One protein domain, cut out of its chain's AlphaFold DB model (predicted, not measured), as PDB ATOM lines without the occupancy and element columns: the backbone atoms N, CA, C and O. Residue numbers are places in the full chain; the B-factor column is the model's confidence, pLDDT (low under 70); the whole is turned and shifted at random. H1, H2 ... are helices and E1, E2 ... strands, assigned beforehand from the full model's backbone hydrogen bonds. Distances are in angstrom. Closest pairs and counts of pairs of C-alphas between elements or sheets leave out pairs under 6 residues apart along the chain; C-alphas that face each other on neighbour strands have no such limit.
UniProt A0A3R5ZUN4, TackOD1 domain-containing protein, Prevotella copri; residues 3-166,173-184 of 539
ATOM      1  N   GLY A   3     -30.933 -29.563 -22.217       90.44
ATOM      2  CA  GLY A   3     -31.027 -28.322 -21.462       90.44
ATOM      3  C   GLY A   3     -32.067 -28.378 -20.358       90.44
ATOM      4  O   GLY A   3     -33.140 -28.947 -20.529       90.44
ATOM      5  N   LEU A   4     -31.746 -27.738 -19.239       92.94
ATOM      6  CA  LEU A   4     -32.667 -27.501 -18.134       92.94
ATOM      7  C   LEU A   4     -33.300 -26.119 -18.293       92.94
ATOM      8  O   LEU A   4     -32.593 -25.122 -18.448       92.94
ATOM      9  N   ARG A   5     -34.632 -26.045 -18.281       93.12
ATOM     10  CA  ARG A   5     -35.376 -24.781 -18.409       93.12
ATOM     11  C   ARG A   5     -36.551 -24.754 -17.447       93.12
ATOM     12  O   ARG A   5     -37.228 -25.762 -17.294       93.12
ATOM     13  N   ARG A   6     -36.837 -23.597 -16.848       95.19
ATOM     14  CA  ARG A   6     -38.086 -23.406 -16.097       95.19
ATOM     15  C   ARG A   6     -39.240 -23.143 -17.055       95.19
ATOM     16  O   ARG A   6     -39.105 -22.330 -17.971       95.19
ATOM     17  N   ASN A   7     -40.370 -23.803 -16.831       94.19
ATOM     18  CA  ASN A   7     -41.631 -23.375 -17.433       94.19
ATOM     19  C   ASN A   7     -42.158 -22.103 -16.720       94.19
ATOM     20  O   ASN A   7     -41.611 -21.678 -15.700       94.19
ATOM     21  N   LYS A   8     -43.229 -21.484 -17.231       94.31
ATOM     22  CA  LYS A   8     -43.832 -20.270 -16.644       94.31
ATOM     23  C   LYS A   8     -44.357 -20.464 -15.216       94.31
ATOM     24  O   LYS A   8     -44.457 -19.483 -14.487       94.31
ATOM     25  N   ARG A   9     -44.684 -21.698 -14.821       94.44
ATOM     26  CA  ARG A   9     -45.109 -22.055 -13.459       94.44
ATOM     27  C   ARG A   9     -43.927 -22.220 -12.498       94.44
ATOM     28  O   ARG A   9     -44.100 -22.091 -11.292       94.44
ATOM     29  N   GLY A  10     -42.730 -22.458 -13.029       94.62
ATOM     30  CA  GLY A  10     -41.491 -22.608 -12.276       94.62
ATOM     31  C   GLY A  10     -40.949 -24.036 -12.194       94.62
ATOM     32  O   GLY A  10     -39.859 -24.185 -11.638       94.62
ATOM     33  N   ASP A  11     -41.623 -25.051 -12.754       96.19
ATOM     34  CA  ASP A  11     -41.094 -26.425 -12.782       96.19
ATOM     35  C   ASP A  11     -39.845 -26.500 -13.664       96.19
ATOM     36  O   ASP A  11     -39.799 -25.919 -14.756       96.19
ATOM     37  N   MET A  12     -38.845 -27.243 -13.205       97.62
ATOM     38  CA  MET A  12     -37.618 -27.505 -13.946       97.62
ATOM     39  C   MET A  12     -37.847 -28.614 -14.977       97.62
ATOM     40  O   MET A  12     -38.099 -29.765 -14.633       97.62
ATOM     41  N   VAL A  13     -37.719 -28.282 -16.258       97.44
ATOM     42  CA  VAL A  13     -37.925 -29.200 -17.381       97.44
ATOM     43  C   VAL A  13     -36.588 -29.625 -17.975       97.44
ATOM     44  O   VAL A  13     -35.817 -28.779 -18.438       97.44
ATOM     45  N   LEU A  14     -36.347 -30.934 -18.038       97.31
ATOM     46  CA  LEU A  14     -35.238 -31.519 -18.785       97.31
ATOM     47  C   LEU A  14     -35.629 -31.696 -20.256       97.31
ATOM     48  O   LEU A  14     -36.361 -32.618 -20.603       97.31
ATOM     49  N   THR A  15     -35.155 -30.805 -21.123       96.69
ATOM     50  CA  THR A  15     -35.416 -30.853 -22.569       96.69
ATOM     51  C   THR A  15     -34.326 -31.643 -23.287       96.69
ATOM     52  O   THR A  15     -33.146 -31.330 -23.129       96.69
ATOM     53  N   ILE A  16     -34.718 -32.638 -24.085       95.88
ATOM     54  CA  ILE A  16     -33.811 -33.542 -24.802       95.88
ATOM     55  C   ILE A  16     -34.199 -33.595 -26.287       95.88
ATOM     56  O   ILE A  16     -35.286 -34.058 -26.625       95.88
ATOM     57  N   ASP A  17     -33.306 -33.160 -27.182       93.38
ATOM     58  CA  ASP A  17     -33.557 -33.196 -28.640       93.38
ATOM     59  C   ASP A  17     -32.824 -34.342 -29.369       93.38
ATOM     60  O   ASP A  17     -33.085 -34.621 -30.539       93.38
ATOM     61  N   SER A  18     -31.852 -34.979 -28.710       92.00
ATOM     62  CA  SER A  18     -30.959 -35.996 -29.287       92.00
ATOM     63  C   SER A  18     -30.644 -37.086 -28.267       92.00
ATOM     64  O   SER A  18     -30.704 -36.813 -27.071       92.00
ATOM     65  N   TYR A  19     -30.285 -38.290 -28.733       91.19
ATOM     66  CA  TYR A  19     -29.938 -39.421 -27.864       91.19
ATOM     67  C   TYR A  19     -28.947 -39.030 -26.762       91.19
ATOM     68  O   TYR A  19     -27.954 -38.348 -27.027       91.19
ATOM     69  N   ILE A  20     -29.227 -39.500 -25.551       89.56
ATOM     70  CA  ILE A  20     -28.386 -39.349 -24.372       89.56
ATOM     71  C   ILE A  20     -28.732 -40.455 -23.380       89.56
ATOM     72  O   ILE A  20     -29.908 -40.746 -23.171       89.56
ATOM     73  N   ASP A  21     -27.716 -41.050 -22.762       92.69
ATOM     74  CA  ASP A  21     -27.909 -41.870 -21.569       92.69
ATOM     75  C   ASP A  21     -27.870 -40.945 -20.342       92.69
ATOM     76  O   ASP A  21     -26.807 -40.459 -19.935       92.69
ATOM     77  N   ILE A  22     -29.044 -40.645 -19.782       94.00
ATOM     78  CA  ILE A  22     -29.169 -39.723 -18.649       94.00
ATOM     79  C   ILE A  22     -28.457 -40.274 -17.412       94.00
ATOM     80  O   ILE A  22     -27.812 -39.517 -16.678       94.00
ATOM     81  N   ASP A  23     -28.502 -41.588 -17.198       93.19
ATOM     82  CA  ASP A  23     -27.908 -42.210 -16.015       93.19
ATOM     83  C   ASP A  23     -26.385 -42.051 -16.016       93.19
ATOM     84  O   ASP A  23     -25.800 -41.771 -14.968       93.19
ATOM     85  N   SER A  24     -25.759 -42.120 -17.194       92.50
ATOM     86  CA  SER A  24     -24.313 -41.944 -17.374       92.50
ATOM     87  C   SER A  24     -23.848 -40.486 -17.439       92.50
ATOM     88  O   SER A  24     -22.647 -40.255 -17.508       92.50
ATOM     89  N   THR A  25     -24.753 -39.500 -17.421       91.50
ATOM     90  CA  THR A  25     -24.398 -38.073 -17.544       91.50
ATOM     91  C   THR A  25     -24.195 -37.430 -16.162       91.50
ATOM     92  O   THR A  25     -25.193 -37.139 -15.499       91.50
ATOM     93  N   PRO A  26     -22.957 -37.182 -15.682       87.62
ATOM     94  CA  PRO A  26     -22.710 -36.778 -14.289       87.62
ATOM     95  C   PRO A  26     -23.293 -35.407 -13.924       87.62
ATOM     96  O   PRO A  26     -23.724 -35.200 -12.794       87.62
ATOM     97  N   ASP A  27     -23.373 -34.493 -14.892       88.88
ATOM     98  CA  ASP A  27     -23.845 -33.117 -14.680       88.88
ATOM     99  C   ASP A  27     -25.362 -33.012 -14.458       88.88
ATOM    100  O   ASP A  27     -25.880 -31.959 -14.088       88.88
ATOM    101  N   ILE A  28     -26.094 -34.104 -14.687       91.38
ATOM    102  CA  ILE A  28     -27.543 -34.161 -14.525       91.38
ATOM    103  C   ILE A  28     -27.847 -35.061 -13.341       91.38
ATOM    104  O   ILE A  28     -27.633 -36.275 -13.407       91.38
ATOM    105  N   GLN A  29     -28.366 -34.459 -12.275       93.31
ATOM    106  CA  GLN A  29     -28.794 -35.164 -11.075       93.31
ATOM    107  C   GLN A  29     -30.321 -35.346 -11.048       93.31
ATOM    108  O   GLN A  29     -31.055 -34.535 -11.628       93.31
ATOM    109  N   PRO A  30     -30.828 -36.412 -10.399       92.94
ATOM    110  CA  PRO A  30     -32.262 -36.682 -10.300       92.94
ATOM    111  C   PRO A  30     -33.076 -35.571  -9.629       92.94
ATOM    112  O   PRO A  30     -34.277 -35.501  -9.829       92.94
ATOM    113  N   ASP A  31     -32.493 -34.709  -8.817       93.88
ATOM    114  CA  ASP A  31     -33.188 -33.627  -8.114       93.88
ATOM    115  C   ASP A  31     -33.229 -32.313  -8.917       93.88
ATOM    116  O   ASP A  31     -33.976 -31.400  -8.577       93.88
ATOM    117  N   TYR A  32     -32.500 -32.220 -10.035       95.19
ATOM    118  CA  TYR A  32     -32.386 -30.982 -10.823       95.19
ATOM    119  C   TYR A  32     -33.589 -30.682 -11.726       95.19
ATOM    120  O   TYR A  32     -33.683 -29.590 -12.291       95.19
ATOM    121  N   PHE A  33     -34.489 -31.645 -11.917       96.94
ATOM    122  CA  PHE A  33     -35.632 -31.513 -12.820       96.94
ATOM    123  C   PHE A  33     -36.886 -32.179 -12.272       96.94
ATOM    124  O   PHE A  33     -36.826 -33.232 -11.646       96.94
ATOM    125  N   ASP A  34     -38.036 -31.594 -12.570       96.69
ATOM    126  CA  ASP A  34     -39.352 -32.096 -12.195       96.69
ATOM    127  C   ASP A  34     -39.929 -33.044 -13.250       96.69
ATOM    128  O   ASP A  34     -40.611 -34.006 -12.902       96.69
ATOM    129  N   CYS A  35     -39.657 -32.788 -14.532       97.62
ATOM    130  CA  CYS A  35     -40.205 -33.545 -15.658       97.62
ATOM    131  C   CYS A  35     -39.264 -33.565 -16.871       97.62
ATOM    132  O   CYS A  35     -38.281 -32.822 -16.941       97.62
ATOM    133  N   ILE A  36     -39.576 -34.440 -17.824       98.00
ATOM    134  CA  ILE A  36     -38.799 -34.676 -19.044       98.00
ATOM    135  C   ILE A  36     -39.612 -34.192 -20.244       98.00
ATOM    136  O   ILE A  36     -40.805 -34.474 -20.338       98.00
ATOM    137  N   TYR A  37     -38.967 -33.495 -21.177       97.50
ATOM    138  CA  TYR A  37     -39.546 -33.120 -22.463       97.50
ATOM    139  C   TYR A  37     -38.662 -33.603 -23.614       97.50
ATOM    140  O   TYR A  37     -37.555 -33.103 -23.818       97.50
ATOM    141  N   ILE A  38     -39.160 -34.567 -24.390       96.94
ATOM    142  CA  ILE A  38     -38.490 -35.050 -25.597       96.94
ATOM    143  C   ILE A  38     -38.914 -34.179 -26.779       96.94
ATOM    144  O   ILE A  38     -40.007 -34.317 -27.338       96.94
ATOM    145  N   ASN A  39     -38.021 -33.283 -27.181       95.56
ATOM    146  CA  ASN A  39     -38.259 -32.299 -28.224       95.56
ATOM    147  C   ASN A  39     -37.623 -32.736 -29.549       95.56
ATOM    148  O   ASN A  39     -36.681 -32.137 -30.065       95.56
ATOM    149  N   THR A  40     -38.155 -33.812 -30.122       94.19
ATOM    150  CA  THR A  40     -37.769 -34.268 -31.457       94.19
ATOM    151  C   THR A  40     -38.991 -34.525 -32.320       94.19
ATOM    152  O   THR A  40     -40.060 -34.867 -31.827       94.19
ATOM    153  N   LYS A  41     -38.833 -34.355 -33.633       93.94
ATOM    154  CA  LYS A  41     -39.852 -34.714 -34.633       93.94
ATOM    155  C   LYS A  41     -39.549 -36.055 -35.313       93.94
ATOM    156  O   LYS A  41     -40.361 -36.533 -36.101       93.94
ATOM    157  N   SER A  42     -38.373 -36.629 -35.040       93.50
ATOM    158  CA  SER A  42     -37.895 -37.885 -35.619       93.50
ATOM    159  C   SER A  42     -38.254 -39.057 -34.711       93.50
ATOM    160  O   SER A  42     -37.822 -39.100 -33.564       93.50
ATOM    161  N   GLU A  43     -38.998 -40.023 -35.244       91.56
ATOM    162  CA  GLU A  43     -39.400 -41.247 -34.540       91.56
ATOM    163  C   GLU A  43     -38.181 -42.058 -34.082       91.56
ATOM    164  O   GLU A  43     -38.047 -42.397 -32.912       91.56
ATOM    165  N   ARG A  44     -37.187 -42.231 -34.964       90.75
ATOM    166  CA  ARG A  44     -35.927 -42.907 -34.617       90.75
ATOM    167  C   ARG A  44     -35.192 -42.226 -33.459       90.75
ATOM    168  O   ARG A  44     -34.660 -42.905 -32.585       90.75
ATOM    169  N   ALA A  45     -35.128 -40.893 -33.467       92.62
ATOM    170  CA  ALA A  45     -34.492 -40.154 -32.378       92.62
ATOM    171  C   ALA A  45     -35.303 -40.277 -31.084       92.62
ATOM    172  O   ALA A  45     -34.717 -40.419 -30.017       92.62
ATOM    173  N   PHE A  46     -36.632 -40.263 -31.188       94.12
ATOM    174  CA  PHE A  46     -37.538 -40.430 -30.063       94.12
ATOM    175  C   PHE A  46     -37.319 -41.759 -29.336       94.12
ATOM    176  O   PHE A  46     -37.072 -41.728 -28.134       94.12
ATOM    177  N   HIS A  47     -37.288 -42.891 -30.045       92.06
ATOM    178  CA  HIS A  47     -37.010 -44.196 -29.431       92.06
ATOM    179  C   HIS A  47     -35.675 -44.235 -28.691       92.06
ATOM    180  O   HIS A  47     -35.595 -44.716 -27.563       92.06
ATOM    181  N   ALA A  48     -34.621 -43.705 -29.319       92.44
ATOM    182  CA  ALA A  48     -33.300 -43.677 -28.713       92.44
ATOM    183  C   ALA A  48     -33.303 -42.826 -27.431       92.44
ATOM    184  O   ALA A  48     -32.784 -43.251 -26.402       92.44
ATOM    185  N   ILE A  49     -33.907 -41.634 -27.477       95.25
ATOM    186  CA  ILE A  49     -34.014 -40.749 -26.311       95.25
ATOM    187  C   ILE A  49     -34.839 -41.406 -25.205       95.25
ATOM    188  O   ILE A  49     -34.421 -41.390 -24.051       95.25
ATOM    189  N   LEU A  50     -35.987 -41.997 -25.545       95.00
ATOM    190  CA  LEU A  50     -36.848 -42.660 -24.574       95.00
ATOM    191  C   LEU A  50     -36.114 -43.812 -23.884       95.00
ATOM    192  O   LEU A  50     -36.252 -43.960 -22.679       95.00
ATOM    193  N   TYR A  51     -35.279 -44.575 -24.592       92.62
ATOM    194  CA  TYR A  51     -34.462 -45.613 -23.962       92.62
ATOM    195  C   TYR A  51     -33.509 -45.048 -22.895       92.62
ATOM    196  O   TYR A  51     -33.464 -45.558 -21.778       92.62
ATOM    197  N   GLY A  52     -32.790 -43.967 -23.208       93.50
ATOM    198  CA  GLY A  52     -31.806 -43.368 -22.297       93.50
ATOM    199  C   GLY A  52     -32.384 -42.456 -21.206       93.50
ATOM    200  O   GLY A  52     -31.679 -42.128 -20.254       93.50
ATOM    201  N   ALA A  53     -33.652 -42.049 -21.329       95.69
ATOM    202  CA  ALA A  53     -34.333 -41.135 -20.408       95.69
ATOM    203  C   ALA A  53     -35.706 -41.649 -19.924       95.69
ATOM    204  O   ALA A  53     -36.515 -40.858 -19.438       95.69
ATOM    205  N   SER A  54     -35.993 -42.948 -20.062       95.94
ATOM    206  CA  SER A  54     -37.288 -43.535 -19.689       95.94
ATOM    207  C   SER A  54     -37.559 -43.378 -18.188       95.94
ATOM    208  O   SER A  54     -36.674 -43.668 -17.381       95.94
ATOM    209  N   PRO A  55     -38.791 -43.022 -17.778       97.25
ATOM    210  CA  PRO A  55     -39.175 -42.981 -16.367       97.25
ATOM    211  C   PRO A  55     -39.225 -44.366 -15.694       97.25
ATOM    212  O   PRO A  55     -39.452 -44.429 -14.489       97.25
ATOM    213  N   ILE A  56     -39.048 -45.456 -16.448       97.19
ATOM    214  CA  ILE A  56     -39.067 -46.848 -15.968       97.19
ATOM    215  C   ILE A  56     -37.650 -47.450 -15.948       97.19
ATOM    216  O   ILE A  56     -37.321 -48.215 -15.040       97.19
ATOM    217  N   LEU A  57     -36.804 -47.107 -16.932       95.25
ATOM    218  CA  LEU A  57     -35.433 -47.631 -17.047       95.25
ATOM    219  C   LEU A  57     -34.380 -46.732 -16.395       95.25
ATOM    220  O   LEU A  57     -33.407 -47.240 -15.847       95.25
ATOM    221  N   SER A  58     -34.532 -45.409 -16.479       96.19
ATOM    222  CA  SER A  58     -33.540 -44.484 -15.934       96.19
ATOM    223  C   SER A  58     -33.831 -44.188 -14.472       96.19
ATOM    224  O   SER A  58     -34.885 -43.651 -14.125       96.19
ATOM    225  N   TRP A  59     -32.852 -44.465 -13.611       94.75
ATOM    226  CA  TRP A  59     -32.983 -44.201 -12.181       94.75
ATOM    227  C   TRP A  59     -33.069 -42.696 -11.887       94.75
ATOM    228  O   TRP A  59     -33.792 -42.277 -10.981       94.75
ATOM    229  N   LYS A  60     -32.440 -41.849 -12.712       96.25
ATOM    230  CA  LYS A  60     -32.559 -40.385 -12.587       96.25
ATOM    231  C   LYS A  60     -33.909 -39.842 -13.053       96.25
ATOM    232  O   LYS A  60     -34.376 -38.816 -12.548       96.25
ATOM    233  N   CYS A  61     -34.537 -40.514 -14.013       97.44
ATOM    234  CA  CYS A  61     -35.864 -40.177 -14.523       97.44
ATOM    235  C   CYS A  61     -37.007 -40.839 -13.744       97.44
ATOM    236  O   CYS A  61     -38.164 -40.524 -14.031       97.44
ATOM    237  N   SER A  62     -36.695 -41.713 -12.779       96.06
ATOM    238  CA  SER A  62     -37.634 -42.569 -12.041       96.06
ATOM    239  C   SER A  62     -38.988 -41.921 -11.797       96.06
ATOM    240  O   SER A  62     -39.138 -41.009 -10.974       96.06
ATOM    241  N   TYR A  63     -39.981 -42.425 -12.525       97.31
ATOM    242  CA  TYR A  63     -41.396 -42.104 -12.369       97.31
ATOM    243  C   TYR A  63     -41.745 -40.623 -12.527       97.31
ATOM    244  O   TYR A  63     -42.841 -40.204 -12.146       97.31
ATOM    245  N   LYS A  64     -40.866 -39.811 -13.113       98.00
ATOM    246  CA  LYS A  64     -41.169 -38.411 -13.410       98.00
ATOM    247  C   LYS A  64     -42.123 -38.294 -14.598       98.00
ATOM    248  O   LYS A  64     -42.138 -39.191 -15.443       98.00
ATOM    249  N   PRO A  65     -42.904 -37.205 -14.680       98.19
ATOM    250  CA  PRO A  65     -43.709 -36.910 -15.856       98.19
ATOM    251  C   PRO A  65     -42.839 -36.809 -17.115       98.19
ATOM    252  O   PRO A  65     -41.784 -36.166 -17.086       98.19
ATOM    253  N   ILE A  66     -43.294 -37.410 -18.209       98.00
ATOM    254  CA  ILE A  66     -42.625 -37.398 -19.508       98.00
ATOM    255  C   ILE A  66     -43.564 -36.878 -20.598       98.00
ATOM    256  O   ILE A  66     -44.665 -37.381 -20.822       98.00
ATOM    257  N   PHE A  67     -43.094 -35.851 -21.296       97.75
ATOM    258  CA  PHE A  67     -43.807 -35.163 -22.359       97.75
ATOM    259  C   PHE A  67     -43.044 -35.297 -23.671       97.75
ATOM    260  O   PHE A  67     -41.811 -35.301 -23.689       97.75
ATOM    261  N   VAL A  68     -43.765 -35.371 -24.786       97.12
ATOM    262  CA  VAL A  68     -43.170 -35.571 -26.115       97.12
ATOM    263  C   VAL A  68     -43.713 -34.540 -27.094       97.12
ATOM    264  O   VAL A  68     -44.846 -34.086 -26.973       97.12
ATOM    265  N   ASN A  69     -42.912 -34.135 -28.076       96.00
ATOM    266  CA  ASN A  69     -43.354 -33.202 -29.108       96.00
ATOM    267  C   ASN A  69     -44.588 -33.727 -29.881       96.00
ATOM    268  O   ASN A  69     -44.587 -34.860 -30.365       96.00
ATOM    269  N   THR A  70     -45.615 -32.889 -30.075       96.00
ATOM    270  CA  THR A  70     -46.865 -33.253 -30.780       96.00
ATOM    271  C   THR A  70     -46.662 -33.816 -32.190       96.00
ATOM    272  O   THR A  70     -47.491 -34.590 -32.657       96.00
ATOM    273  N   ALA A  71     -45.543 -33.513 -32.858       93.94
ATOM    274  CA  ALA A  71     -45.209 -34.086 -34.165       93.94
ATOM    275  C   ALA A  71     -45.071 -35.625 -34.174       93.94
ATOM    276  O   ALA A  71     -44.979 -36.221 -35.251       93.94
ATOM    277  N   LEU A  72     -45.004 -36.258 -33.001       93.12
ATOM    278  CA  LEU A  72     -44.913 -37.707 -32.828       93.12
ATOM    279  C   LEU A  72     -46.227 -38.359 -32.374       93.12
ATOM    280  O   LEU A  72     -46.282 -39.579 -32.264       93.12
ATOM    281  N   SER A  73     -47.279 -37.572 -32.133       92.94
ATOM    282  CA  SER A  73     -48.563 -38.088 -31.652       92.94
ATOM    283  C   SER A  73     -49.185 -39.069 -32.650       92.94
ATOM    284  O   SER A  73     -49.253 -38.782 -33.846       92.94
ATOM    285  N   GLY A  74     -49.626 -40.230 -32.152       85.00
ATOM    286  CA  GLY A  74     -50.312 -41.259 -32.940       85.00
ATOM    287  C   GLY A  74     -49.415 -42.052 -33.896       85.00
ATOM    288  O   GLY A  74     -49.936 -42.828 -34.696       85.00
ATOM    289  N   LYS A  75     -48.089 -41.868 -33.841       83.06
ATOM    290  CA  LYS A  75     -47.148 -42.631 -34.676       83.06
ATOM    291  C   LYS A  75     -46.862 -44.027 -34.132       83.06
ATOM    292  O   LYS A  75     -46.590 -44.920 -34.925       83.06
ATOM    293  N   GLU A  76     -46.980 -44.237 -32.820       78.25
ATOM    294  CA  GLU A  76     -46.680 -45.529 -32.206       78.25
ATOM    295  C   GLU A  76     -47.570 -45.845 -30.996       78.25
ATOM    296  O   GLU A  76     -47.367 -45.365 -29.884       78.25
ATOM    297  N   GLN A  77     -48.532 -46.740 -31.210       80.50
ATOM    298  CA  GLN A  77     -49.607 -47.015 -30.251       80.50
ATOM    299  C   GLN A  77     -49.141 -47.656 -28.935       80.50
ATOM    300  O   GLN A  77     -49.810 -47.509 -27.917       80.50
ATOM    301  N   ILE A  78     -48.031 -48.404 -28.937       86.62
ATOM    302  CA  ILE A  78     -47.549 -49.092 -27.728       86.62
ATOM    303  C   ILE A  78     -46.855 -48.097 -26.790       86.62
ATOM    304  O   ILE A  78     -47.101 -48.112 -25.585       86.62
ATOM    305  N   ILE A  79     -46.023 -47.205 -27.336       87.94
ATOM    306  CA  ILE A  79     -45.261 -46.240 -26.536       87.94
ATOM    307  C   ILE A  79     -46.145 -45.111 -25.989       87.94
ATOM    308  O   ILE A  79     -45.828 -44.555 -24.936       87.94
ATOM    309  N   ASP A  80     -47.301 -44.843 -26.605       90.56
ATOM    310  CA  ASP A  80     -48.319 -43.921 -26.074       90.56
ATOM    311  C   ASP A  80     -48.705 -44.226 -24.608       90.56
ATOM    312  O   ASP A  80     -49.108 -43.325 -23.880       90.56
ATOM    313  N   TYR A  81     -48.540 -45.472 -24.141       92.00
ATOM    314  CA  TYR A  81     -48.808 -45.875 -22.753       92.00
ATOM    315  C   TYR A  81     -47.704 -45.505 -21.747       92.00
ATOM    316  O   TYR A  81     -47.912 -45.646 -20.543       92.00
ATOM    317  N   ILE A  82     -46.538 -45.058 -22.220       95.00
ATOM    318  CA  ILE A  82     -45.413 -44.576 -21.398       95.00
ATOM    319  C   ILE A  82     -45.378 -43.037 -21.377       95.00
ATOM    320  O   ILE A  82     -44.809 -42.430 -20.466       95.00
ATOM    321  N   ILE A  83     -45.972 -42.389 -22.381       96.56
ATOM    322  CA  ILE A  83     -45.965 -40.934 -22.544       96.56
ATOM    323  C   ILE A  83     -47.154 -40.322 -21.804       96.56
ATOM    324  O   ILE A  83     -48.299 -40.673 -22.071       96.56
ATOM    325  N   ASP A  84     -46.907 -39.340 -20.932       97.19
ATOM    326  CA  ASP A  84     -47.995 -38.706 -20.182       97.19
ATOM    327  C   ASP A  84     -48.779 -37.692 -21.042       97.19
ATOM    328  O   ASP A  84     -49.995 -37.568 -20.891       97.19
ATOM    329  N   ALA A  85     -48.115 -36.969 -21.961       96.81
ATOM    330  CA  ALA A  85     -48.789 -36.178 -22.999       96.81
ATOM    331  C   ALA A  85     -47.887 -35.761 -24.176       96.81
ATOM    332  O   ALA A  85     -46.679 -35.543 -24.042       96.81
ATOM    333  N   TYR A  86     -48.530 -35.536 -25.324       96.56
ATOM    334  CA  TYR A  86     -47.937 -34.912 -26.506       96.56
ATOM    335  C   TYR A  86     -48.207 -33.404 -26.540       96.56
ATOM    336  O   TYR A  86     -49.364 -32.985 -26.611       96.56
ATOM    337  N   VAL A  87     -47.159 -32.577 -26.535       96.19
ATOM    338  CA  VAL A  87     -47.263 -31.113 -26.398       96.19
ATOM    339  C   VAL A  87     -46.348 -30.346 -27.358       96.19
ATOM    340  O   VAL A  87     -45.235 -30.774 -27.682       96.19
ATOM    341  N   SER A  88     -46.819 -29.184 -27.815       93.25
ATOM    342  CA  SER A  88     -46.047 -28.237 -28.633       93.25
ATOM    343  C   SER A  88     -45.021 -27.465 -27.812       93.25
ATOM    344  O   SER A  88     -43.969 -27.091 -28.326       93.25
ATOM    345  N   ASP A  89     -45.345 -27.220 -26.545       92.56
ATOM    346  CA  ASP A  89     -44.544 -26.467 -25.597       92.56
ATOM    347  C   ASP A  89     -44.897 -26.864 -24.156       92.56
ATOM    348  O   ASP A  89     -45.919 -27.493 -23.885       92.56
ATOM    349  N   MET A  90     -44.029 -26.475 -23.226       95.38
ATOM    350  CA  MET A  90     -44.112 -26.845 -21.809       95.38
ATOM    351  C   MET A  90     -44.838 -25.806 -20.943       95.38
ATOM    352  O   MET A  90     -44.857 -25.927 -19.718       95.38
ATOM    353  N   ASN A  91     -45.417 -24.768 -21.555       95.31
ATOM    354  CA  ASN A  91     -46.100 -23.671 -20.874       95.31
ATOM    355  C   ASN A  91     -47.620 -23.771 -21.044       95.31
ATOM    356  O   ASN A  91     -48.266 -22.842 -21.528       95.31
ATOM    357  N   ASN A  92     -48.178 -24.911 -20.639       91.75
ATOM    358  CA  ASN A  92     -49.569 -25.275 -20.875       91.75
ATOM    359  C   ASN A  92     -50.231 -25.764 -19.575       91.75
ATOM    360  O   ASN A  92     -49.639 -26.568 -18.856       91.75
ATOM    361  N   GLU A  93     -51.467 -25.337 -19.298       93.75
ATOM    362  CA  GLU A  93     -52.231 -25.761 -18.110       93.75
ATOM    363  C   GLU A  93     -52.350 -27.287 -17.998       93.75
ATOM    364  O   GLU A  93     -52.167 -27.840 -16.917       93.75
ATOM    365  N   LYS A  94     -52.523 -27.999 -19.119       95.00
ATOM    366  CA  LYS A  94     -52.571 -29.471 -19.122       95.00
ATOM    367  C   LYS A  94     -51.264 -30.102 -18.638       95.00
ATOM    368  O   LYS A  94     -51.297 -31.118 -17.952       95.00
ATOM    369  N   VAL A  95     -50.114 -29.513 -18.981       97.06
ATOM    370  CA  VAL A  95     -48.796 -29.987 -18.512       97.06
ATOM    371  C   VAL A  95     -48.707 -29.836 -16.996       97.06
ATOM    372  O   VAL A  95     -48.287 -30.762 -16.308       97.06
ATOM    373  N   TYR A  96     -49.147 -28.690 -16.480       97.56
ATOM    374  CA  TYR A  96     -49.144 -28.372 -15.054       97.56
ATOM    375  C   TYR A  96     -50.016 -29.348 -14.258       97.56
ATOM    376  O   TYR A  96     -49.548 -29.949 -13.291       97.56
ATOM    377  N   GLU A  97     -51.242 -29.590 -14.724       97.56
ATOM    378  CA  GLU A  97     -52.155 -30.557 -14.111       97.56
ATOM    379  C   GLU A  97     -51.583 -31.979 -14.076       97.56
ATOM    380  O   GLU A  97     -51.730 -32.679 -13.074       97.56
ATOM    381  N   ILE A  98     -50.941 -32.428 -15.160       98.25
ATOM    382  CA  ILE A  98     -50.340 -33.769 -15.238       98.25
ATOM    383  C   ILE A  98     -49.189 -33.902 -14.239       98.25
ATOM    384  O   ILE A  98     -49.124 -34.897 -13.513       98.25
ATOM    385  N   ILE A  99     -48.306 -32.899 -14.168       98.25
ATOM    386  CA  ILE A  99     -47.196 -32.887 -13.207       98.25
ATOM    387  C   ILE A  99     -47.735 -33.013 -11.778       98.25
ATOM    388  O   ILE A  99     -47.232 -33.833 -11.007       98.25
ATOM    389  N   ASP A 100     -48.774 -32.252 -11.434       97.81
ATOM    390  CA  ASP A 100     -49.334 -32.249 -10.080       97.81
ATOM    391  C   ASP A 100     -50.035 -33.564  -9.747       97.81
ATOM    392  O   ASP A 100     -49.828 -34.108  -8.662       97.81
ATOM    393  N   LYS A 101     -50.805 -34.126 -10.691       98.38
ATOM    394  CA  LYS A 101     -51.456 -35.434 -10.526       98.38
ATOM    395  C   LYS A 101     -50.439 -36.540 -10.253       98.38
ATOM    396  O   LYS A 101     -50.634 -37.322  -9.326       98.38
ATOM    397  N   ILE A 102     -49.339 -36.575 -11.005       98.56
ATOM    398  CA  ILE A 102     -48.279 -37.578 -10.821       98.56
ATOM    399  C   ILE A 102     -47.546 -37.357  -9.491       98.56
ATOM    400  O   ILE A 102     -47.313 -38.314  -8.753       98.56
ATOM    401  N   LYS A 103     -47.219 -36.108  -9.126       97.25
ATOM    402  CA  LYS A 103     -46.609 -35.792  -7.819       97.25
ATOM    403  C   LYS A 103     -47.510 -36.238  -6.658       97.25
ATOM    404  O   LYS A 103     -47.031 -36.893  -5.731       97.25
ATOM    405  N   LEU A 104     -48.811 -35.956  -6.741       98.19
ATOM    406  CA  LEU A 104     -49.797 -36.335  -5.729       98.19
ATOM    407  C   LEU A 104     -49.975 -37.855  -5.642       98.19
ATOM    408  O   LEU A 104     -50.000 -38.398  -4.541       98.19
ATOM    409  N   ALA A 105     -50.039 -38.558  -6.773       98.19
ATOM    410  CA  ALA A 105     -50.129 -40.016  -6.798       98.19
ATOM    411  C   ALA A 105     -48.876 -40.677  -6.199       98.19
ATOM    412  O   ALA A 105     -48.984 -41.568  -5.357       98.19
ATOM    413  N   ARG A 106     -47.676 -40.193  -6.543       97.25
ATOM    414  CA  ARG A 106     -46.425 -40.674  -5.933       97.25
ATOM    415  C   ARG A 106     -46.430 -40.522  -4.417       97.25
ATOM    416  O   ARG A 106     -46.037 -41.456  -3.724       97.25
ATOM    417  N   GLN A 107     -46.908 -39.387  -3.906       96.81
ATOM    418  CA  GLN A 107     -47.049 -39.167  -2.467       96.81
ATOM    419  C   GLN A 107     -48.111 -40.090  -1.850       96.81
ATOM    420  O   GLN A 107     -47.841 -40.718  -0.831       96.81
ATOM    421  N   LYS A 108     -49.284 -40.211  -2.487       96.94
ATOM    422  CA  LYS A 108     -50.405 -41.070  -2.062       96.94
ATOM    423  C   LYS A 108     -49.979 -42.526  -1.882       96.94
ATOM    424  O   LYS A 108     -50.391 -43.156  -0.915       96.94
ATOM    425  N   PHE A 109     -49.171 -43.051  -2.801       96.50
ATOM    426  CA  PHE A 109     -48.731 -44.447  -2.782       96.50
ATOM    427  C   PHE A 109     -47.367 -44.670  -2.136       96.50
ATOM    428  O   PHE A 109     -47.002 -45.817  -1.932       96.50
ATOM    429  N   GLY A 110     -46.605 -43.619  -1.825       95.38
ATOM    430  CA  GLY A 110     -45.245 -43.755  -1.298       95.38
ATOM    431  C   GLY A 110     -44.212 -44.219  -2.335       95.38
ATOM    432  O   GLY A 110     -43.217 -44.843  -1.971       95.38
ATOM    433  N   VAL A 111     -44.428 -43.932  -3.626       95.25
ATOM    434  CA  VAL A 111     -43.512 -44.329  -4.712       95.25
ATOM    435  C   VAL A 111     -42.249 -43.461  -4.686       95.25
ATOM    436  O   VAL A 111     -42.260 -42.284  -5.073       95.25
ATOM    437  N   LYS A 112     -41.144 -44.064  -4.243       92.12
ATOM    438  CA  LYS A 112     -39.807 -43.454  -4.205       92.12
ATOM    439  C   LYS A 112     -39.110 -43.562  -5.565       92.12
ATOM    440  O   LYS A 112     -39.498 -44.368  -6.401       92.12
ATOM    441  N   SER A 113     -38.110 -42.714  -5.791       91.75
ATOM    442  CA  SER A 113     -37.230 -42.826  -6.962       91.75
ATOM    443  C   SER A 113     -36.296 -44.033  -6.821       91.75
ATOM    444  O   SER A 113     -35.905 -44.361  -5.700       91.75
ATOM    445  N   GLU A 114     -35.909 -44.651  -7.937       91.75
ATOM    446  CA  GLU A 114     -34.900 -45.711  -7.937       91.75
ATOM    447  C   GLU A 114     -33.500 -45.158  -7.666       91.75
ATOM    448  O   GLU A 114     -33.193 -44.000  -7.961       91.75
ATOM    449  N   THR A 115     -32.636 -46.014  -7.125       88.19
ATOM    450  CA  THR A 115     -31.226 -45.708  -6.846       88.19
ATOM    451  C   THR A 115     -30.274 -46.274  -7.900       88.19
ATOM    452  O   THR A 115     -29.113 -45.874  -7.952       88.19
ATOM    453  N   SER A 116     -30.747 -47.185  -8.751       88.62
ATOM    454  CA  SER A 116     -29.973 -47.798  -9.830       88.62
ATOM    455  C   SER A 116     -30.867 -48.197 -11.005       88.62
ATOM    456  O   SER A 116     -32.084 -48.339 -10.874       88.62
ATOM    457  N   ARG A 117     -30.257 -48.339 -12.189       87.12
ATOM    458  CA  ARG A 117     -30.926 -48.876 -13.384       87.12
ATOM    459  C   ARG A 117     -31.288 -50.350 -13.135       87.12
ATOM    460  O   ARG A 117     -30.433 -51.067 -12.610       87.12
ATOM    461  N   PRO A 118     -32.487 -50.828 -13.527       88.25
ATOM    462  CA  PRO A 118     -32.830 -52.239 -13.399       88.25
ATOM    463  C   PRO A 118     -31.887 -53.081 -14.260       88.25
ATOM    464  O   PRO A 118     -31.775 -52.868 -15.468       88.25
ATOM    465  N   THR A 119     -31.199 -54.035 -13.636       82.44
ATOM    466  CA  THR A 119     -30.309 -54.987 -14.324       82.44
ATOM    467  C   THR A 119     -30.964 -56.343 -14.534       82.44
ATOM    468  O   THR A 119     -30.417 -57.186 -15.243       82.44
ATOM    469  N   GLN A 120     -32.136 -56.554 -13.934       82.06
ATOM    470  CA  GLN A 120     -32.869 -57.810 -13.988       82.06
ATOM    471  C   GLN A 120     -34.345 -57.605 -14.346       82.06
ATOM    472  O   GLN A 120     -34.931 -56.589 -13.950       82.06
ATOM    473  N   PRO A 121     -34.986 -58.596 -14.994       87.06
ATOM    474  CA  PRO A 121     -36.401 -58.540 -15.362       87.06
ATOM    475  C   PRO A 121     -37.328 -58.220 -14.190       87.06
ATOM    476  O   PRO A 121     -38.175 -57.344 -14.293       87.06
ATOM    477  N   ASN A 122     -37.111 -58.841 -13.031       84.62
ATOM    478  CA  ASN A 122     -37.953 -58.630 -11.854       84.62
ATOM    479  C   ASN A 122     -37.916 -57.187 -11.322       84.62
ATOM    480  O   ASN A 122     -38.945 -56.651 -10.905       84.62
ATOM    481  N   GLN A 123     -36.753 -56.532 -11.386       89.06
ATOM    482  CA  GLN A 123     -36.625 -55.110 -11.053       89.06
ATOM    483  C   GLN A 123     -37.358 -54.246 -12.082       89.06
ATOM    484  O   GLN A 123     -38.084 -53.328 -11.716       89.06
ATOM    485  N   LEU A 124     -37.230 -54.571 -13.371       94.31
ATOM    486  CA  LEU A 124     -37.967 -53.893 -14.434       94.31
ATOM    487  C   LEU A 124     -39.487 -54.034 -14.250       94.31
ATOM    488  O   LEU A 124     -40.207 -53.043 -14.332       94.31
ATOM    489  N   PHE A 125     -39.985 -55.233 -13.956       95.31
ATOM    490  CA  PHE A 125     -41.407 -55.482 -13.726       95.31
ATOM    491  C   PHE A 125     -41.927 -54.703 -12.515       95.31
ATOM    492  O   PHE A 125     -42.978 -54.063 -12.593       95.31
ATOM    493  N   ALA A 126     -41.162 -54.672 -11.421       93.62
ATOM    494  CA  ALA A 126     -41.459 -53.825 -10.273       93.62
ATOM    495  C   ALA A 126     -41.508 -52.337 -10.646       93.62
ATOM    496  O   ALA A 126     -42.439 -51.637 -10.236       93.62
ATOM    497  N   ASN A 127     -40.564 -51.862 -11.463       96.19
ATOM    498  CA  ASN A 127     -40.552 -50.484 -11.941       96.19
ATOM    499  C   ASN A 127     -41.778 -50.170 -12.805       96.19
ATOM    500  O   ASN A 127     -42.358 -49.097 -12.663       96.19
ATOM    501  N   ILE A 128     -42.231 -51.101 -13.651       97.62
ATOM    502  CA  ILE A 128     -43.477 -50.939 -14.418       97.62
ATOM    503  C   ILE A 128     -44.669 -50.766 -13.465       97.62
ATOM    504  O   ILE A 128     -45.465 -49.844 -13.640       97.62
ATOM    505  N   LEU A 129     -44.784 -51.587 -12.416       97.25
ATOM    506  CA  LEU A 129     -45.878 -51.461 -11.446       97.25
ATOM    507  C   LEU A 129     -45.796 -50.158 -10.628       97.25
ATOM    508  O   LEU A 129     -46.811 -49.485 -10.441       97.25
ATOM    509  N   ARG A 130     -44.598 -49.749 -10.187       97.19
ATOM    510  CA  ARG A 130     -44.368 -48.450  -9.520       97.19
ATOM    511  C   ARG A 130     -44.704 -47.276 -10.437       97.19
ATOM    512  O   ARG A 130     -45.296 -46.293  -9.988       97.19
ATOM    513  N   TYR A 131     -44.388 -47.394 -11.724       98.00
ATOM    514  CA  TYR A 131     -44.765 -46.420 -12.738       98.00
ATOM    515  C   TYR A 131     -46.290 -46.298 -12.847       98.00
ATOM    516  O   TYR A 131     -46.802 -45.184 -12.745       98.00
ATOM    517  N   LEU A 132     -47.037 -47.404 -12.925       98.00
ATOM    518  CA  LEU A 132     -48.507 -47.362 -12.917       98.00
ATOM    519  C   LEU A 132     -49.055 -46.680 -11.648       98.00
ATOM    520  O   LEU A 132     -49.864 -45.754 -11.740       98.00
ATOM    521  N   LEU A 133     -48.546 -47.041 -10.463       98.00
ATOM    522  CA  LEU A 133     -48.952 -46.415  -9.197       98.00
ATOM    523  C   LEU A 133     -48.670 -44.907  -9.170       98.00
ATOM    524  O   LEU A 133     -49.502 -44.125  -8.713       98.00
ATOM    525  N   SER A 134     -47.533 -44.470  -9.714       97.88
ATOM    526  CA  SER A 134     -47.200 -43.044  -9.819       97.88
ATOM    527  C   SER A 134     -48.148 -42.250 -10.731       97.88
ATOM    528  O   SER A 134     -48.120 -41.023 -10.702       97.88
ATOM    529  N   ARG A 135     -48.995 -42.927 -11.518       97.81
ATOM    530  CA  ARG A 135     -50.062 -42.350 -12.355       97.81
ATOM    531  C   ARG A 135     -51.467 -42.612 -11.783       97.81
ATOM    532  O   ARG A 135     -52.457 -42.447 -12.488       97.81
ATOM    533  N   ASP A 136     -51.563 -43.016 -10.514       97.50
ATOM    534  CA  ASP A 136     -52.807 -43.437  -9.848       97.50
ATOM    535  C   ASP A 136     -53.531 -44.588 -10.568       97.50
ATOM    536  O   ASP A 136     -54.758 -44.690 -10.565       97.50
ATOM    537  N   GLN A 137     -52.760 -45.480 -11.197       97.12
ATOM    538  CA  GLN A 137     -53.272 -46.660 -11.883       97.12
ATOM    539  C   GLN A 137     -52.952 -47.915 -11.076       97.12
ATOM    540  O   GLN A 137     -51.809 -48.354 -10.990       97.12
ATOM    541  N   ARG A 138     -53.994 -48.519 -10.498       97.25
ATOM    542  CA  ARG A 138     -53.890 -49.822  -9.823       97.25
ATOM    543  C   ARG A 138     -54.207 -50.993 -10.744       97.25
ATOM    544  O   ARG A 138     -53.832 -52.114 -10.433       97.25
ATOM    545  N   ILE A 139     -54.900 -50.754 -11.856       97.75
ATOM    546  CA  ILE A 139     -55.258 -51.810 -12.806       97.75
ATOM    547  C   ILE A 139     -54.160 -51.936 -13.858       97.75
ATOM    548  O   ILE A 139     -54.009 -51.071 -14.721       97.75
ATOM    549  N   MET A 140     -53.424 -53.042 -13.810       96.31
ATOM    550  CA  MET A 140     -52.534 -53.473 -14.879       96.31
ATOM    551  C   MET A 140     -53.368 -54.204 -15.935       96.31
ATOM    552  O   MET A 140     -53.590 -55.412 -15.854       96.31
ATOM    553  N   GLY A 141     -53.876 -53.442 -16.905       94.94
ATOM    554  CA  GLY A 141     -54.733 -53.975 -17.962       94.94
ATOM    555  C   GLY A 141     -53.966 -54.505 -19.175       94.94
ATOM    556  O   GLY A 141     -52.915 -53.963 -19.535       94.94
ATOM    557  N   HIS A 142     -54.523 -55.508 -19.848       95.50
ATOM    558  CA  HIS A 142     -54.049 -56.003 -21.142       95.50
ATOM    559  C   HIS A 142     -54.875 -55.433 -22.305       95.50
ATOM    560  O   HIS A 142     -56.054 -55.091 -22.161       95.50
ATOM    561  N   ARG A 143     -54.255 -55.310 -23.483       94.44
ATOM    562  CA  ARG A 143     -54.893 -54.818 -24.715       94.44
ATOM    563  C   ARG A 143     -54.603 -55.764 -25.872       94.44
ATOM    564  O   ARG A 143     -53.512 -56.318 -25.931       94.44
ATOM    565  N   LEU A 144     -55.566 -55.896 -26.785       93.50
ATOM    566  CA  LEU A 144     -55.345 -56.561 -28.068       93.50
ATOM    567  C   LEU A 144     -54.407 -55.700 -28.918       93.50
ATOM    568  O   LEU A 144     -54.752 -54.575 -29.275       93.50
ATOM    569  N   LEU A 145     -53.238 -56.240 -29.233       91.38
ATOM    570  CA  LEU A 145     -52.167 -55.617 -29.989       91.38
ATOM    571  C   LEU A 145     -51.712 -56.599 -31.076       91.38
ATOM    572  O   LEU A 145     -51.047 -57.591 -30.786       91.38
ATOM    573  N   GLU A 146     -52.053 -56.300 -32.331       84.56
ATOM    574  CA  GLU A 146     -51.849 -57.179 -33.499       84.56
ATOM    575  C   GLU A 146     -50.408 -57.696 -33.647       84.56
ATOM    576  O   GLU A 146     -50.186 -58.825 -34.068       84.56
ATOM    577  N   LYS A 147     -49.418 -56.867 -33.304       85.19
ATOM    578  CA  LYS A 147     -47.989 -57.172 -33.485       85.19
ATOM    579  C   LYS A 147     -47.276 -57.551 -32.192       85.19
ATOM    580  O   LYS A 147     -46.052 -57.626 -32.189       85.19
ATOM    581  N   SER A 148     -48.022 -57.744 -31.107       92.75
ATOM    582  CA  SER A 148     -47.435 -58.083 -29.814       92.75
ATOM    583  C   SER A 148     -47.045 -59.551 -29.721       92.75
ATOM    584  O   SER A 148     -47.490 -60.388 -30.496       92.75
ATOM    585  N   SER A 149     -46.229 -59.883 -28.735       93.50
ATOM    586  CA  SER A 149     -45.777 -61.250 -28.484       93.50
ATOM    587  C   SER A 149     -46.891 -62.243 -28.102       93.50
ATOM    588  O   SER A 149     -46.802 -63.432 -28.433       93.50
ATOM    589  N   LEU A 150     -47.946 -61.756 -27.436       93.06
ATOM    590  CA  LEU A 150     -49.074 -62.549 -26.927       93.06
ATOM    591  C   LEU A 150     -50.418 -62.196 -27.572       93.06
ATOM    592  O   LEU A 150     -51.428 -62.822 -27.271       93.06
ATOM    593  N   GLY A 151     -50.496 -61.220 -28.469       91.62
ATOM    594  CA  GLY A 151     -51.777 -60.721 -28.973       91.62
ATOM    595  C   GLY A 151     -52.520 -59.896 -27.915       91.62
ATOM    596  O   GLY A 151     -52.847 -58.750 -28.191       91.62
ATOM    597  N   TYR A 152     -52.741 -60.413 -26.700       93.75
ATOM    598  CA  TYR A 152     -53.184 -59.627 -25.547       93.75
ATOM    599  C   TYR A 152     -52.090 -59.506 -24.492       93.75
ATOM    600  O   TYR A 152     -51.721 -60.471 -23.832       93.75
ATOM    601  N   ILE A 153     -51.604 -58.287 -24.279       95.31
ATOM    602  CA  ILE A 153     -50.551 -58.011 -23.298       95.31
ATOM    603  C   ILE A 153     -50.654 -56.566 -22.816       95.31
ATOM    604  O   ILE A 153     -51.321 -55.725 -23.424       95.31
ATOM    605  N   ASN A 154     -50.053 -56.272 -21.663       96.25
ATOM    606  CA  ASN A 154     -49.957 -54.902 -21.189       96.25
ATOM    607  C   ASN A 154     -48.961 -54.154 -22.100       96.25
ATOM    608  O   ASN A 154     -47.839 -54.638 -22.257       96.25
ATOM    609  N   PRO A 155     -49.326 -53.001 -22.691       95.88
ATOM    610  CA  PRO A 155     -48.472 -52.319 -23.665       95.88
ATOM    611  C   PRO A 155     -47.071 -51.971 -23.143       95.88
ATOM    612  O   PRO A 155     -46.106 -52.044 -23.895       95.88
ATOM    613  N   ILE A 156     -46.933 -51.655 -21.852       96.69
ATOM    614  CA  ILE A 156     -45.631 -51.329 -21.254       96.69
ATOM    615  C   ILE A 156     -44.748 -52.583 -21.172       96.69
ATOM    616  O   ILE A 156     -43.570 -52.529 -21.523       96.69
ATOM    617  N   PHE A 157     -45.312 -53.729 -20.769       96.94
ATOM    618  CA  PHE A 157     -44.592 -55.007 -20.805       96.94
ATOM    619  C   PHE A 157     -44.199 -55.392 -22.235       96.94
ATOM    620  O   PHE A 157     -43.050 -55.756 -22.464       96.94
ATOM    621  N   GLU A 158     -45.109 -55.257 -23.204       96.19
ATOM    622  CA  GLU A 158     -44.802 -55.548 -24.610       96.19
ATOM    623  C   GLU A 158     -43.674 -54.671 -25.147       96.19
ATOM    624  O   GLU A 158     -42.773 -55.181 -25.808       96.19
ATOM    625  N   HIS A 159     -43.686 -53.372 -24.832       94.88
ATOM    626  CA  HIS A 159     -42.624 -52.462 -25.242       94.88
ATOM    627  C   HIS A 159     -41.257 -52.998 -24.808       94.88
ATOM    628  O   HIS A 159     -40.385 -53.215 -25.647       94.88
ATOM    629  N   TYR A 160     -41.082 -53.305 -23.524       95.38
ATOM    630  CA  TYR A 160     -39.793 -53.769 -23.015       95.38
ATOM    631  C   TYR A 160     -39.444 -55.210 -23.417       95.38
ATOM    632  O   TYR A 160     -38.264 -55.512 -23.608       95.38
ATOM    633  N   HIS A 161     -40.437 -56.077 -23.627       94.62
ATOM    634  CA  HIS A 161     -40.226 -57.397 -24.223       94.62
ATOM    635  C   HIS A 161     -39.696 -57.275 -25.658       94.62
ATOM    636  O   HIS A 161     -38.714 -57.925 -26.011       94.62
ATOM    637  N   SER A 162     -40.289 -56.395 -26.475       92.38
ATOM    638  CA  SER A 162     -39.876 -56.170 -27.868       92.38
ATOM    639  C   SER A 162     -38.449 -55.621 -27.992       92.38
ATOM    640  O   SER A 162     -37.781 -55.834 -29.002       92.38
ATOM    641  N   MET A 163     -37.957 -54.968 -26.934       91.38
ATOM    642  CA  MET A 163     -36.570 -54.512 -26.809       91.38
ATOM    643  C   MET A 163     -35.599 -55.612 -26.355       91.38
ATOM    644  O   MET A 163     -34.397 -55.367 -26.290       91.38
ATOM    645  N   GLY A 164     -36.096 -56.808 -26.033       90.06
ATOM    646  CA  GLY A 164     -35.287 -57.937 -25.580       90.06
ATOM    647  C   GLY A 164     -34.825 -57.837 -24.125       90.06
ATOM    648  O   GLY A 164     -33.833 -58.467 -23.774       90.06
ATOM    649  N   LEU A 165     -35.505 -57.050 -23.278       91.25
ATOM    650  CA  LEU A 165     -35.101 -56.876 -21.874       91.25
ATOM    651  C   LEU A 165     -35.501 -58.040 -20.958       91.25
ATOM    652  O   LEU A 165     -35.006 -58.121 -19.837       91.25
ATOM    653  N   PHE A 166     -36.406 -58.911 -21.406       89.94
ATOM    654  CA  PHE A 166     -36.833 -60.107 -20.681       89.94
ATOM    655  C   PHE A 166     -37.534 -61.098 -21.621       89.94
ATOM    656  O   PHE A 166     -37.962 -60.742 -22.721       89.94
ATOM    657  N   MET A 173     -43.920 -65.863 -14.555       79.31
ATOM    658  CA  MET A 173     -43.491 -66.237 -13.209       79.31
ATOM    659  C   MET A 173     -43.632 -65.068 -12.236       79.31
ATOM    660  O   MET A 173     -44.189 -65.245 -11.161       79.31
ATOM    661  N   PHE A 174     -43.204 -63.862 -12.618       84.88
ATOM    662  CA  PHE A 174     -43.362 -62.670 -11.788       84.88
ATOM    663  C   PHE A 174     -44.832 -62.386 -11.452       84.88
ATOM    664  O   PHE A 174     -45.163 -62.156 -10.291       84.88
ATOM    665  N   ILE A 175     -45.721 -62.400 -12.451       88.12
ATOM    666  CA  ILE A 175     -47.150 -62.130 -12.251       88.12
ATOM    667  C   ILE A 175     -47.778 -63.206 -11.361       88.12
ATOM    668  O   ILE A 175     -48.469 -62.860 -10.405       88.12
ATOM    669  N   ASP A 176     -47.513 -64.482 -11.645       79.62
ATOM    670  CA  ASP A 176     -48.070 -65.615 -10.903       79.62
ATOM    671  C   ASP A 176     -47.622 -65.553  -9.425       79.62
ATOM    672  O   ASP A 176     -48.454 -65.647  -8.520       79.62
ATOM    673  N   THR A 177     -46.343 -65.251  -9.173       76.88
ATOM    674  CA  THR A 177     -45.782 -65.028  -7.829       76.88
ATOM    675  C   THR A 177     -46.435 -63.843  -7.114       76.88
ATOM    676  O   THR A 177     -46.803 -63.932  -5.944       76.88
ATOM    677  N   MET A 178     -46.628 -62.717  -7.806       81.56
ATOM    678  CA  MET A 178     -47.276 -61.540  -7.220       81.56
ATOM    679  C   MET A 178     -48.748 -61.800  -6.874       81.56
ATOM    680  O   MET A 178     -49.253 -61.223  -5.911       81.56
ATOM    681  N   VAL A 179     -49.442 -62.656  -7.627       81.31
ATOM    682  CA  VAL A 179     -50.808 -63.090  -7.298       81.31
ATOM    683  C   VAL A 179     -50.815 -64.008  -6.079       81.31
ATOM    684  O   VAL A 179     -51.642 -63.826  -5.188       81.31
ATOM    685  N   GLU A 180     -49.884 -64.959  -6.010       74.88
ATOM    686  CA  GLU A 180     -49.764 -65.902  -4.893       74.88
ATOM    687  C   GLU A 180     -49.503 -65.191  -3.558       74.88
ATOM    688  O   GLU A 180     -50.151 -65.501  -2.558       74.88
ATOM    689  N   PHE A 181     -48.643 -64.168  -3.550       71.12
ATOM    690  CA  PHE A 181     -48.394 -63.338  -2.366       71.12
ATOM    691  C   PHE A 181     -49.511 -62.330  -2.055       71.12
ATOM    692  O   PHE A 181     -49.428 -61.586  -1.079       71.12
ATOM    693  N   GLY A 182     -50.568 -62.282  -2.870       77.31
ATOM    694  CA  GLY A 182     -51.676 -61.345  -2.703       77.31
ATOM    695  C   GLY A 182     -51.336 -59.900  -3.079       77.31
ATOM    696  O   GLY A 182     -52.157 -59.011  -2.847       77.31
ATOM    697  N   SER A 183     -50.169 -59.650  -3.679       88.31
ATOM    698  CA  SER A 183     -49.730 -58.336  -4.164       88.31
ATOM    699  C   SER A 183     -50.488 -57.891  -5.416       88.31
ATOM    700  O   SER A 183     -50.787 -56.708  -5.594       88.31
ATOM    701  N   LEU A 184     -50.848 -58.847  -6.269       94.62
ATOM    702  CA  LEU A 184     -51.803 -58.674  -7.354       94.62
ATOM    703  C   LEU A 184     -53.050 -59.511  -7.070       94.62
ATOM    704  O   LEU A 184     -52.978 -60.596  -6.504       94.62
TER     705      LEU A 184
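Overview. This is residues 3 to 166 and 173 to 184 of the 539 residues of the protein "TackOD1 domain-containing protein" of Prevotella copri (UniProt A0A3R5ZUN4). A strongly twisted sheet of five short strands makes one half of the body, with H1 over one of its faces; H3 and H4 lie in the other half, and H5 is at the far end, where residues 177 to 182 stick out. The longest helix, H2, bridges the two halves, grazing the sheet with residues 94 to 99 and reaching H3 with residues 102 to 109. The printed part has 176 residues with five named helices and five named strands, in the order E1 E2 E3 H1 E4 E5 H2 H3 H4 H5; under half of the residues are in these elements, and the class is mixed, helices and strands. The mixed sheet runs E1 E2 E3 E4 E5, with E1 and E2 antiparallel and the other neighbours parallel. The whole is compact, with a radius of gyration of the C-alphas of 15.8 A and spans of 47 by 34 by 31 A.

Along the chain. The strands are E1, residues 3 to 6, from C-alpha 3 at (-31.027, -28.322, -21.462); E2, residues 12 to 16, 13.0 A long; E3, residues 35 to 38; E4, residues 66 to 69; and E5, residues 85 to 87. H1 is residues 43 to 53, 15.0 A. H2, residues 93 to 109, measures 24.4 A and ends at (-48.731, -44.447, -2.782). H3 is residues 121 to 134, 19.7 A, H4 residues 155 to 162, and H5 residues 173 to 180, ending at (-49.764, -65.902, -4.893).

Arrangement. In the sheet, N 5 and O 13 of the hairpin E1 and E2 are 3.0 A apart. Across the parallel neighbours E2 and E3, N 37 and O 14 are 2.8 A apart, across E3 and E4, N 67 and O 36 are 2.8 A apart, and across E4 and E5, N 87 and O 68 are 2.8 A apart, each within hydrogen-bond range. E3, H1 and E4 form a strand-helix-strand unit, two parallel neighbour strands with a helix between, with a right-handed crossover. H1 is on the sheet at a height of 9.6 A, over E3 and along it at 19 degrees on the local plane; its closest C-alpha pair with E3 is Phe 46 and Ile 38, 7.1 A. H2 only grazes the sheet; the C-alphas of Val 95 and Ala 85 of E5, the closest of the two, are 7.6 A apart. H2 and H3 touch, closest at the C-alphas of Arg 106 and Ser 134, 4.6 A, at a steep tilt of 63 degrees, opposite ways. H3 and H4, a helical hairpin, only just touch, with 3 pairs of C-alphas within 8 A, the closest Ile 128 and Ile 156 at 7.2 A. H5 is close to H3 but not clearly touching, with C-alphas 122 and 174 at 6.8 A. In H1, H2, H3, H4 and H5 every O i to N i+4 pair is within hydrogen-bond range.

Size, cuts and confidence. The two C-alphas farthest apart, of Lys 8 and Glu 180, are 47.5 A apart. Residues 167 to 172 are not printed, and C-alphas 166 and 173 are 11.7 A apart across this cut. The links E2 to E3, H1 to E4, E4 to E5, H2 to H3 and H3 to H4 are long. The mean pLDDT of the printed part is 93.1 and no printed residue is under 70; that of H5 is 81.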